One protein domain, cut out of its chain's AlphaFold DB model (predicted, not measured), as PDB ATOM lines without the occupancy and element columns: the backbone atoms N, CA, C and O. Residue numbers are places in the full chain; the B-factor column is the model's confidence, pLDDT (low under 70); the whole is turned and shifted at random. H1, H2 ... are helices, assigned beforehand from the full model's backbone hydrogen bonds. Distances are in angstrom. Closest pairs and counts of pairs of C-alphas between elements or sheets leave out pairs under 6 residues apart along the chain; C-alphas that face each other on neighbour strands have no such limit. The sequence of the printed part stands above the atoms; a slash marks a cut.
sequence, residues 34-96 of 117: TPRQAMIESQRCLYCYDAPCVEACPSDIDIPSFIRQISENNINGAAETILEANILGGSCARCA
ATOM      1  N   THR A  34    -136.655   6.625 -43.692       90.12
ATOM      2  CA  THR A  34    -137.601   5.954 -42.801       90.12
ATOM      3  C   THR A  34    -136.861   5.345 -41.601       90.12
ATOM      4  O   THR A  34    -135.695   4.963 -41.736       90.12
ATOM      5  N   PRO A  35    -137.527   5.140 -40.449       89.38
ATOM      6  CA  PRO A  35    -136.899   4.518 -39.278       89.38
ATOM      7  C   PRO A  35    -136.241   3.166 -39.585       89.38
ATOM      8  O   PRO A  35    -135.152   2.862 -39.106       89.38
ATOM      9  N   ARG A  36    -136.870   2.365 -40.455       91.12
ATOM     10  CA  ARG A  36    -136.325   1.075 -40.891       91.12
ATOM     11  C   ARG A  36    -135.050   1.238 -41.713       91.12
ATOM     12  O   ARG A  36    -134.101   0.492 -41.497       91.12
ATOM     13  N   GLN A  37    -135.036   2.172 -42.662       89.12
ATOM     14  CA  GLN A  37    -133.840   2.437 -43.458       89.12
ATOM     15  C   GLN A  37    -132.717   2.971 -42.566       89.12
ATOM     16  O   GLN A  37    -131.597   2.491 -42.677       89.12
ATOM     17  N   ALA A  38    -133.016   3.889 -41.640       87.81
ATOM     18  CA  ALA A  38    -132.025   4.430 -40.709       87.81
ATOM     19  C   ALA A  38    -131.388   3.328 -39.852       87.81
ATOM     20  O   ALA A  38    -130.169   3.278 -39.706       87.81
ATOM     21  N   MET A  39    -132.193   2.383 -39.366       89.69
ATOM     22  CA  MET A  39    -131.684   1.239 -38.615       89.69
ATOM     23  C   MET A  39    -130.794   0.329 -39.476       89.69
ATOM     24  O   MET A  39    -129.718  -0.058 -39.031       89.69
ATOM     25  N   ILE A  40    -131.182   0.029 -40.721       90.25
ATOM     26  CA  ILE A  40    -130.366  -0.791 -41.639       90.25
ATOM     27  C   ILE A  40    -129.035  -0.103 -41.962       90.25
ATOM     28  O   ILE A  40    -127.980  -0.726 -41.882       90.25
ATOM     29  N   GLU A  41    -129.064   1.187 -42.283       86.75
ATOM     30  CA  GLU A  41    -127.856   1.941 -42.618       86.75
ATOM     31  C   GLU A  41    -126.940   2.133 -41.401       86.75
ATOM     32  O   GLU A  41    -125.721   2.079 -41.545       86.75
ATOM     33  N   SER A  42    -127.490   2.253 -40.185       88.94
ATOM     34  CA  SER A  42    -126.680   2.352 -38.959       88.94
ATOM     35  C   SER A  42    -125.795   1.121 -38.730       88.94
ATOM     36  O   SER A  42    -124.683   1.233 -38.220       88.94
ATOM     37  N   GLN A  43    -126.241  -0.053 -39.188       89.56
ATOM     38  CA  GLN A  43    -125.504  -1.314 -39.066       89.56
ATOM     39  C   GLN A  43    -124.333  -1.425 -40.051       89.56
ATOM     40  O   GLN A  43    -123.531  -2.349 -39.947       89.56
ATOM     41  N   ARG A  44    -124.218  -0.502 -41.012       87.12
ATOM     42  CA  ARG A  44    -123.108  -0.471 -41.975       87.12
ATOM     43  C   ARG A  44    -121.878   0.255 -41.436       87.12
ATOM     44  O   ARG A  44    -120.823   0.181 -42.060       87.12
ATOM     45  N   CYS A  45    -122.005   0.960 -40.311       87.69
ATOM     46  CA  CYS A  45    -120.879   1.603 -39.647       87.69
ATOM     47  C   CYS A  45    -119.879   0.552 -39.150       87.69
ATOM     48  O   CYS A  45    -120.258  -0.422 -38.503       87.69
ATOM     49  N   LEU A  46    -118.593   0.764 -39.443       88.50
ATOM     50  CA  LEU A  46    -117.509  -0.138 -39.040       88.50
ATOM     51  C   LEU A  46    -116.968   0.144 -37.634       88.50
ATOM     52  O   LEU A  46    -116.151  -0.628 -37.143       88.50
ATOM     53  N   TYR A  47    -117.401   1.240 -36.999       88.69
ATOM     54  CA  TYR A  47    -116.924   1.677 -35.682       88.69
ATOM     55  C   TYR A  47    -115.388   1.730 -35.600       88.69
ATOM     56  O   TYR A  47    -114.769   1.132 -34.722       88.69
ATOM     57  N   CYS A  48    -114.780   2.431 -36.563       87.44
ATOM     58  CA  CYS A  48    -113.335   2.628 -36.653       87.44
ATOM     59  C   CYS A  48    -112.766   3.222 -35.353       87.44
ATOM     60  O   CYS A  48    -113.371   4.125 -34.782       87.44
ATOM     61  N   TYR A  49    -111.593   2.743 -34.924       86.38
ATOM     62  CA  TYR A  49    -110.879   3.289 -33.763       86.38
ATOM     63  C   TYR A  49    -110.426   4.734 -34.022       86.38
ATOM     64  O   TYR A  49    -110.835   5.644 -33.309       86.38
ATOM     65  N   ASP A  50    -109.676   4.944 -35.107       84.75
ATOM     66  CA  ASP A  50    -109.306   6.270 -35.608       84.75
ATOM     67  C   ASP A  50    -110.369   6.731 -36.600       84.75
ATOM     68  O   ASP A  50    -110.186   6.637 -37.809       84.75
ATOM     69  N   ALA A  51    -111.541   7.114 -36.096       83.88
ATOM     70  CA  ALA A  51    -112.700   7.421 -36.922       83.88
ATOM     71  C   ALA A  51    -112.438   8.641 -37.835       83.88
ATOM     72  O   ALA A  51    -112.587   9.781 -37.385       83.88
ATOM     73  N   PRO A  52    -112.148   8.455 -39.146       83.50
ATOM     74  CA  PRO A  52    -111.842   9.581 -40.035       83.50
ATOM     75  C   PRO A  52    -113.066  10.476 -40.236       83.50
ATOM     76  O   PRO A  52    -112.967  11.617 -40.680       83.50
ATOM     77  N   CYS A  53    -114.248   9.943 -39.922       82.62
ATOM     78  CA  CYS A  53    -115.492  10.664 -40.005       82.62
ATOM     79  C   CYS A  53    -115.629  11.774 -38.955       82.62
ATOM     80  O   CYS A  53    -116.259  12.784 -39.272       82.62
ATOM     81  N   VAL A  54    -115.024  11.604 -37.774       86.56
ATOM     82  CA  VAL A  54    -115.004  12.607 -36.698       86.56
ATOM     83  C   VAL A  54    -114.072  13.754 -37.084       86.56
ATOM     84  O   VAL A  54    -114.521  14.890 -37.143       86.56
ATOM     85  N   GLU A  55    -112.841  13.441 -37.506       83.38
ATOM     86  CA  GLU A  55    -111.851  14.421 -38.000       83.38
ATOM     87  C   GLU A  55    -112.355  15.229 -39.205       83.38
ATOM     88  O   GLU A  55    -112.017  16.394 -39.415       83.38
ATOM     89  N   ALA A  56    -113.177  14.593 -40.040       81.44
ATOM     90  CA  ALA A  56    -113.784  15.230 -41.193       81.44
ATOM     91  C   ALA A  56    -115.023  16.062 -40.843       81.44
ATOM     92  O   ALA A  56    -115.651  16.561 -41.767       81.44
ATOM     93  N   CYS A  57    -115.436  16.197 -39.582       81.31
ATOM     94  CA  CYS A  57    -116.575  17.024 -39.195       81.31
ATOM     95  C   CYS A  57    -116.083  18.314 -38.522       81.31
ATOM     96  O   CYS A  57    -115.339  18.227 -37.558       81.31
ATOM     97  N   PRO A  58    -116.518  19.530 -38.923       84.44
ATOM     98  CA  PRO A  58    -115.987  20.766 -38.341       84.44
ATOM     99  C   PRO A  58    -116.455  21.008 -36.902       84.44
ATOM    100  O   PRO A  58    -115.996  21.953 -36.270       84.44
ATOM    101  N   SER A  59    -117.448  20.246 -36.441       85.31
ATOM    102  CA  SER A  59    -117.983  20.317 -35.083       85.31
ATOM    103  C   SER A  59    -117.515  19.154 -34.210       85.31
ATOM    104  O   SER A  59    -118.082  18.982 -33.137       85.31
ATOM    105  N   ASP A  60    -116.580  18.323 -34.693       87.94
ATOM    106  CA  ASP A  60    -115.980  17.204 -33.949       87.94
ATOM    107  C   ASP A  60    -117.010  16.277 -33.274       87.94
ATOM    108  O   ASP A  60    -116.811  15.757 -32.178       87.94
ATOM    109  N   ILE A  61    -118.164  16.093 -33.921       88.19
ATOM    110  CA  ILE A  61    -119.246  15.264 -33.392       88.19
ATOM    111  C   ILE A  61    -118.833  13.787 -33.380       88.19
ATOM    112  O   ILE A  61    -118.261  13.285 -34.348       88.19
ATOM    113  N   ASP A  62    -119.192  13.062 -32.319       90.50
ATOM    114  CA  ASP A  62    -118.949  11.621 -32.210       90.50
ATOM    115  C   ASP A  62    -119.951  10.813 -33.059       90.50
ATOM    116  O   ASP A  62    -121.008  10.355 -32.606       90.50
ATOM    117  N   ILE A  63    -119.604  10.672 -34.340       89.44
ATOM    118  CA  ILE A  63    -120.399   9.979 -35.358       89.44
ATOM    119  C   ILE A  63    -120.591   8.489 -35.042       89.44
ATOM    120  O   ILE A  63    -121.736   8.025 -35.072       89.44
ATOM    121  N   PRO A  64    -119.538   7.717 -34.703       91.81
ATOM    122  CA  PRO A  64    -119.705   6.324 -34.302       91.81
ATOM    123  C   PRO A  64    -120.683   6.150 -33.133       91.81
ATOM    124  O   PRO A  64    -121.503   5.225 -33.163       91.81
ATOM    125  N   SER A  65    -120.640   7.033 -32.131       92.81
ATOM    126  CA  SER A  65    -121.502   6.915 -30.953       92.81
ATOM    127  C   SER A  65    -122.972   7.175 -31.257       92.81
ATOM    128  O   SER A  65    -123.807   6.361 -30.861       92.81
ATOM    129  N   PHE A  66    -123.344   8.247 -31.971       93.44
ATOM    130  CA  PHE A  66    -124.770   8.459 -32.268       93.44
ATOM    131  C   PHE A  66    -125.313   7.417 -33.260       93.44
ATOM    132  O   PHE A  66    -126.478   7.029 -33.161       93.44
ATOM    133  N   ILE A  67    -124.484   6.901 -34.180       92.94
ATOM    134  CA  ILE A  67    -124.892   5.819 -35.089       92.94
ATOM    135  C   ILE A  67    -125.173   4.530 -34.306       92.94
ATOM    136  O   ILE A  67    -126.174   3.861 -34.576       92.94
ATOM    137  N   ARG A  68    -124.349   4.208 -33.298       94.06
ATOM    138  CA  ARG A  68    -124.605   3.073 -32.397       94.06
ATOM    139  C   ARG A  68    -125.950   3.223 -31.699       94.06
ATOM    140  O   ARG A  68    -126.750   2.292 -31.704       94.06
ATOM    141  N   GLN A  69    -126.224   4.411 -31.172       95.31
ATOM    142  CA  GLN A  69    -127.477   4.703 -30.483       95.31
ATOM    143  C   GLN A  69    -128.690   4.531 -31.412       95.31
ATOM    144  O   GLN A  69    -129.683   3.936 -31.006       95.31
ATOM    145  N   ILE A  70    -128.588   4.928 -32.686       93.38
ATOM    146  CA  ILE A  70    -129.622   4.645 -33.697       93.38
ATOM    147  C   ILE A  70    -129.795   3.133 -33.913       93.38
ATOM    148  O   ILE A  70    -130.929   2.654 -33.970       93.38
ATOM    149  N   SER A  71    -128.699   2.370 -33.988       92.69
ATOM    150  CA  SER A  71    -128.745   0.908 -34.168       92.69
ATOM    151  C   SER A  71    -129.397   0.171 -32.992       92.69
ATOM    152  O   SER A  71    -130.054  -0.850 -33.183       92.69
ATOM    153  N   GLU A  72    -129.275   0.731 -31.787       95.19
ATOM    154  CA  GLU A  72    -129.867   0.232 -30.540       95.19
ATOM    155  C   GLU A  72    -131.283   0.789 -30.301       95.19
ATOM    156  O   GLU A  72    -131.880   0.555 -29.249       95.19
ATOM    157  N   ASN A  73    -131.841   1.521 -31.274       94.56
ATOM    158  CA  ASN A  73    -133.141   2.190 -31.190       94.56
ATOM    159  C   ASN A  73    -133.225   3.256 -30.068       94.56
ATOM    160  O   ASN A  73    -134.314   3.652 -29.648       94.56
ATOM    161  N   ASN A  74    -132.080   3.771 -29.612       95.69
ATOM    162  CA  ASN A  74    -131.959   4.906 -28.701       95.69
ATOM    163  C   ASN A  74    -131.916   6.231 -29.483       95.69
ATOM    164  O   ASN A  74    -130.892   6.908 -29.578       95.69
ATOM    165  N   ILE A  75    -133.056   6.606 -30.066       93.69
ATOM    166  CA  ILE A  75    -133.164   7.808 -30.909       93.69
ATOM    167  C   ILE A  75    -132.948   9.098 -30.106       93.69
ATOM    168  O   ILE A  75    -132.351  10.045 -30.612       93.69
ATOM    169  N   ASN A  76    -133.403   9.131 -28.851       95.69
ATOM    170  CA  ASN A  76    -133.264  10.311 -27.998       95.69
ATOM    171  C   ASN A  76    -131.806  10.560 -27.611       95.69
ATOM    172  O   ASN A  76    -131.350  11.691 -27.733       95.69
ATOM    173  N   GLY A  77    -131.068   9.514 -27.222       95.50
ATOM    174  CA  GLY A  77    -129.640   9.652 -26.948       95.50
ATOM    175  C   GLY A  77    -128.868  10.086 -28.195       95.50
ATOM    176  O   GLY A  77    -128.041  10.991 -28.126       95.50
ATOM    177  N   ALA A  78    -129.190   9.510 -29.361       94.56
ATOM    178  CA  ALA A  78    -128.551   9.913 -30.611       94.56
ATOM    179  C   ALA A  78    -128.776  11.407 -30.899       94.56
ATOM    180  O   ALA A  78    -127.847  12.113 -31.289       94.56
ATOM    181  N   ALA A  79    -129.999  11.899 -30.679       93.12
ATOM    182  CA  ALA A  79    -130.327  13.311 -30.832       93.12
ATOM    183  C   ALA A  79    -129.588  14.195 -29.816       93.12
ATOM    184  O   ALA A  79    -129.098  15.254 -30.196       93.12
ATOM    185  N   GLU A  80    -129.477  13.764 -28.560       95.12
ATOM    186  CA  GLU A  80    -128.731  14.468 -27.514       95.12
ATOM    187  C   GLU A  80    -127.254  14.606 -27.892       95.12
ATOM    188  O   GLU A  80    -126.767  15.727 -28.002       95.12
ATOM    189  N   THR A  81    -126.589  13.506 -28.263       91.75
ATOM    190  CA  THR A  81    -125.192  13.524 -28.740       91.75
ATOM    191  C   THR A  81    -124.998  14.482 -29.922       91.75
ATOM    192  O   THR A  81    -124.001  15.203 -29.991       91.75
ATOM    193  N   ILE A  82    -125.951  14.526 -30.862       91.38
ATOM    194  CA  ILE A  82    -125.884  15.450 -32.001       91.38
ATOM    195  C   ILE A  82    -126.017  16.905 -31.555       91.38
ATOM    196  O   ILE A  82    -125.253  17.759 -32.007       91.38
ATOM    197  N   LEU A  83    -126.991  17.198 -30.698       92.19
ATOM    198  CA  LEU A  83    -127.324  18.560 -30.292       92.19
ATOM    199  C   LEU A  83    -126.308  19.154 -29.314       92.19
ATOM    200  O   LEU A  83    -126.098  20.367 -29.344       92.19
ATOM    201  N   GLU A  84    -125.659  18.321 -28.502       94.00
ATOM    202  CA  GLU A  84    -124.554  18.717 -27.625       94.00
ATOM    203  C   GLU A  84    -123.359  19.250 -28.422       94.00
ATOM    204  O   GLU A  84    -122.784  20.276 -28.056       94.00
ATOM    205  N   ALA A  85    -123.016  18.599 -29.538       90.38
ATOM    206  CA  ALA A  85    -121.931  19.038 -30.413       90.38
ATOM    207  C   ALA A  85    -122.366  20.152 -31.383       90.38
ATOM    208  O   ALA A  85    -121.587  21.047 -31.714       90.38
ATOM    209  N   ASN A  86    -123.609  20.101 -31.877       87.19
ATOM    210  CA  ASN A  86    -124.114  21.029 -32.882       87.19
ATOM    211  C   ASN A  86    -125.637  21.222 -32.793       87.19
ATOM    212  O   ASN A  86    -126.428  20.445 -33.336       87.19
ATOM    213  N   ILE A  87    -126.051  22.360 -32.232       92.69
ATOM    214  CA  ILE A  87    -127.464  22.764 -32.118       92.69
ATOM    215  C   ILE A  87    -128.194  22.888 -33.471       92.69
ATOM    216  O   ILE A  87    -129.422  22.866 -33.519       92.69
ATOM    217  N   LEU A  88    -127.457  23.017 -34.581       89.56
ATOM    218  CA  LEU A  88    -127.985  23.075 -35.945       89.56
ATOM    219  C   LEU A  88    -127.798  21.749 -36.699       89.56
ATOM    220  O   LEU A  88    -127.848  21.742 -37.931       89.56
ATOM    221  N   GLY A  89    -127.635  20.623 -35.993       86.00
ATOM    222  CA  GLY A  89    -127.369  19.308 -36.588       86.00
ATOM    223  C   GLY A  89    -128.325  18.934 -37.727       86.00
ATOM    224  O   GLY A  89    -127.884  18.501 -38.791       86.00
ATOM    225  N   GLY A  90    -129.625  19.213 -37.574       85.50
ATOM    226  CA  GLY A  90    -130.618  18.962 -38.627       85.50
ATOM    227  C   GLY A  90    -130.429  19.812 -39.891       85.50
ATOM    228  O   GLY A  90    -130.662  19.332 -40.998       85.50
ATOM    229  N   SER A  91    -129.988  21.064 -39.755       87.19
ATOM    230  CA  SER A  91    -129.667  21.923 -40.901       87.19
ATOM    231  C   SER A  91    -128.358  21.495 -41.554       87.19
ATOM    232  O   SER A  91    -128.307  21.370 -42.777       87.19
ATOM    233  N   CYS A  92    -127.333  21.194 -40.753       84.62
ATOM    234  CA  CYS A  92    -126.047  20.694 -41.235       84.62
ATOM    235  C   CYS A  92    -126.197  19.392 -42.028       84.62
ATOM    236  O   CYS A  92    -125.560  19.252 -43.068       84.62
ATOM    237  N   ALA A  93    -127.092  18.488 -41.623       82.00
ATOM    238  CA  ALA A  93    -127.379  17.271 -42.382       82.00
ATOM    239  C   ALA A  93    -127.943  17.546 -43.794       82.00
ATOM    240  O   ALA A  93    -127.730  16.749 -44.702       82.00
ATOM    241  N   ARG A  94    -128.634  18.675 -44.011       81.88
ATOM    242  CA  ARG A  94    -129.241  19.023 -45.311       81.88
ATOM    243  C   ARG A  94    -128.353  19.894 -46.198       81.88
ATOM    244  O   ARG A  94    -128.402  19.759 -47.415       81.88
ATOM    245  N   CYS A  95    -127.586  20.815 -45.611       78.50
ATOM    246  CA  CYS A  95    -126.815  21.808 -46.365       78.50
ATOM    247  C   CYS A  95    -125.311  21.521 -46.439       78.50
ATOM    248  O   CYS A  95    -124.607  22.218 -47.175       78.50
ATOM    249  N   ALA A  96    -124.800  20.533 -45.691       65.19
ATOM    250  CA  ALA A  96    -123.389  20.183 -45.760       65.19
ATOM    251  C   ALA A  96    -123.012  19.791 -47.200       65.19
ATOM    252  O   ALA A  96    -123.737  19.029 -47.844       65.19
TER     253      ALA A  96
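Overview. This is residues 34 to 96 of the 117 residues of the protein "4Fe-4S ferredoxin-type domain-containing protein" of Halomonas olivaria (UniProt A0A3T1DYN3). The longest helix, H4, and H3 lie side by side as a helical hairpin that makes the core; H1 packs on H3, and after a tight link H5 runs off about perpendicular to H4, with its first residue, Gly 89, near Ile 82 in the last part of H4. Short H2 lies near the start of H3. The printed part has 63 residues with five named helices, H1 to H5 in chain order, and no named strand: all helix. It is compact, with a radius of gyration of the C-alphas of 11.4 A, and spans 27 by 25 by 20 A.

Along the chain. H4, residues 75 to 85, is 15.9 A long and begins at C-alpha 75 (-133.164, 7.808, -30.909). H3 is residues 63 to 71, 12.4 A. H1, residues 35 to 42, 10.5 A, begins at C-alpha 35 (-136.899, 4.518, -39.278). H2 is residues 52 to 55, 5.3 A. H5, residues 89 to 95, 10.1 A, ends at C-alpha 95 (-126.815, 21.808, -46.365).

Arrangement. H4 and H3, a hairpin, touch at a shallow tilt of 15 degrees, opposite ways; their closest C-alphas, Phe 66 and Ala 78, are 4.4 A apart. H1 touches H3 at a steep tilt of 44 degrees, closest C-alphas Met 39 and Ser 71, 5.3 A. H5 is close to H4 but not clearly touching, about perpendicular at 78 degrees, closest C-alphas Ile 82 and Gly 89, 6.2 A. H2 is close to H3 but not clearly touching, closest C-alphas Val 54 and Ile 63, 6.1 A. Every O i to N i+4 pair is within hydrogen-bond range in H1 and H3, 6 of 7 in H4 and 2 of 3 in H5; H2 is too short for such a pair, and 0 of its 1 O i to N i+3 pair is within range.

Size, cuts and confidence. The C-alphas of Thr 34 and Asp 50 are farthest apart, 29.2 A. The printed part has no cut and no long link. Residue 96 alone has pLDDT under 70.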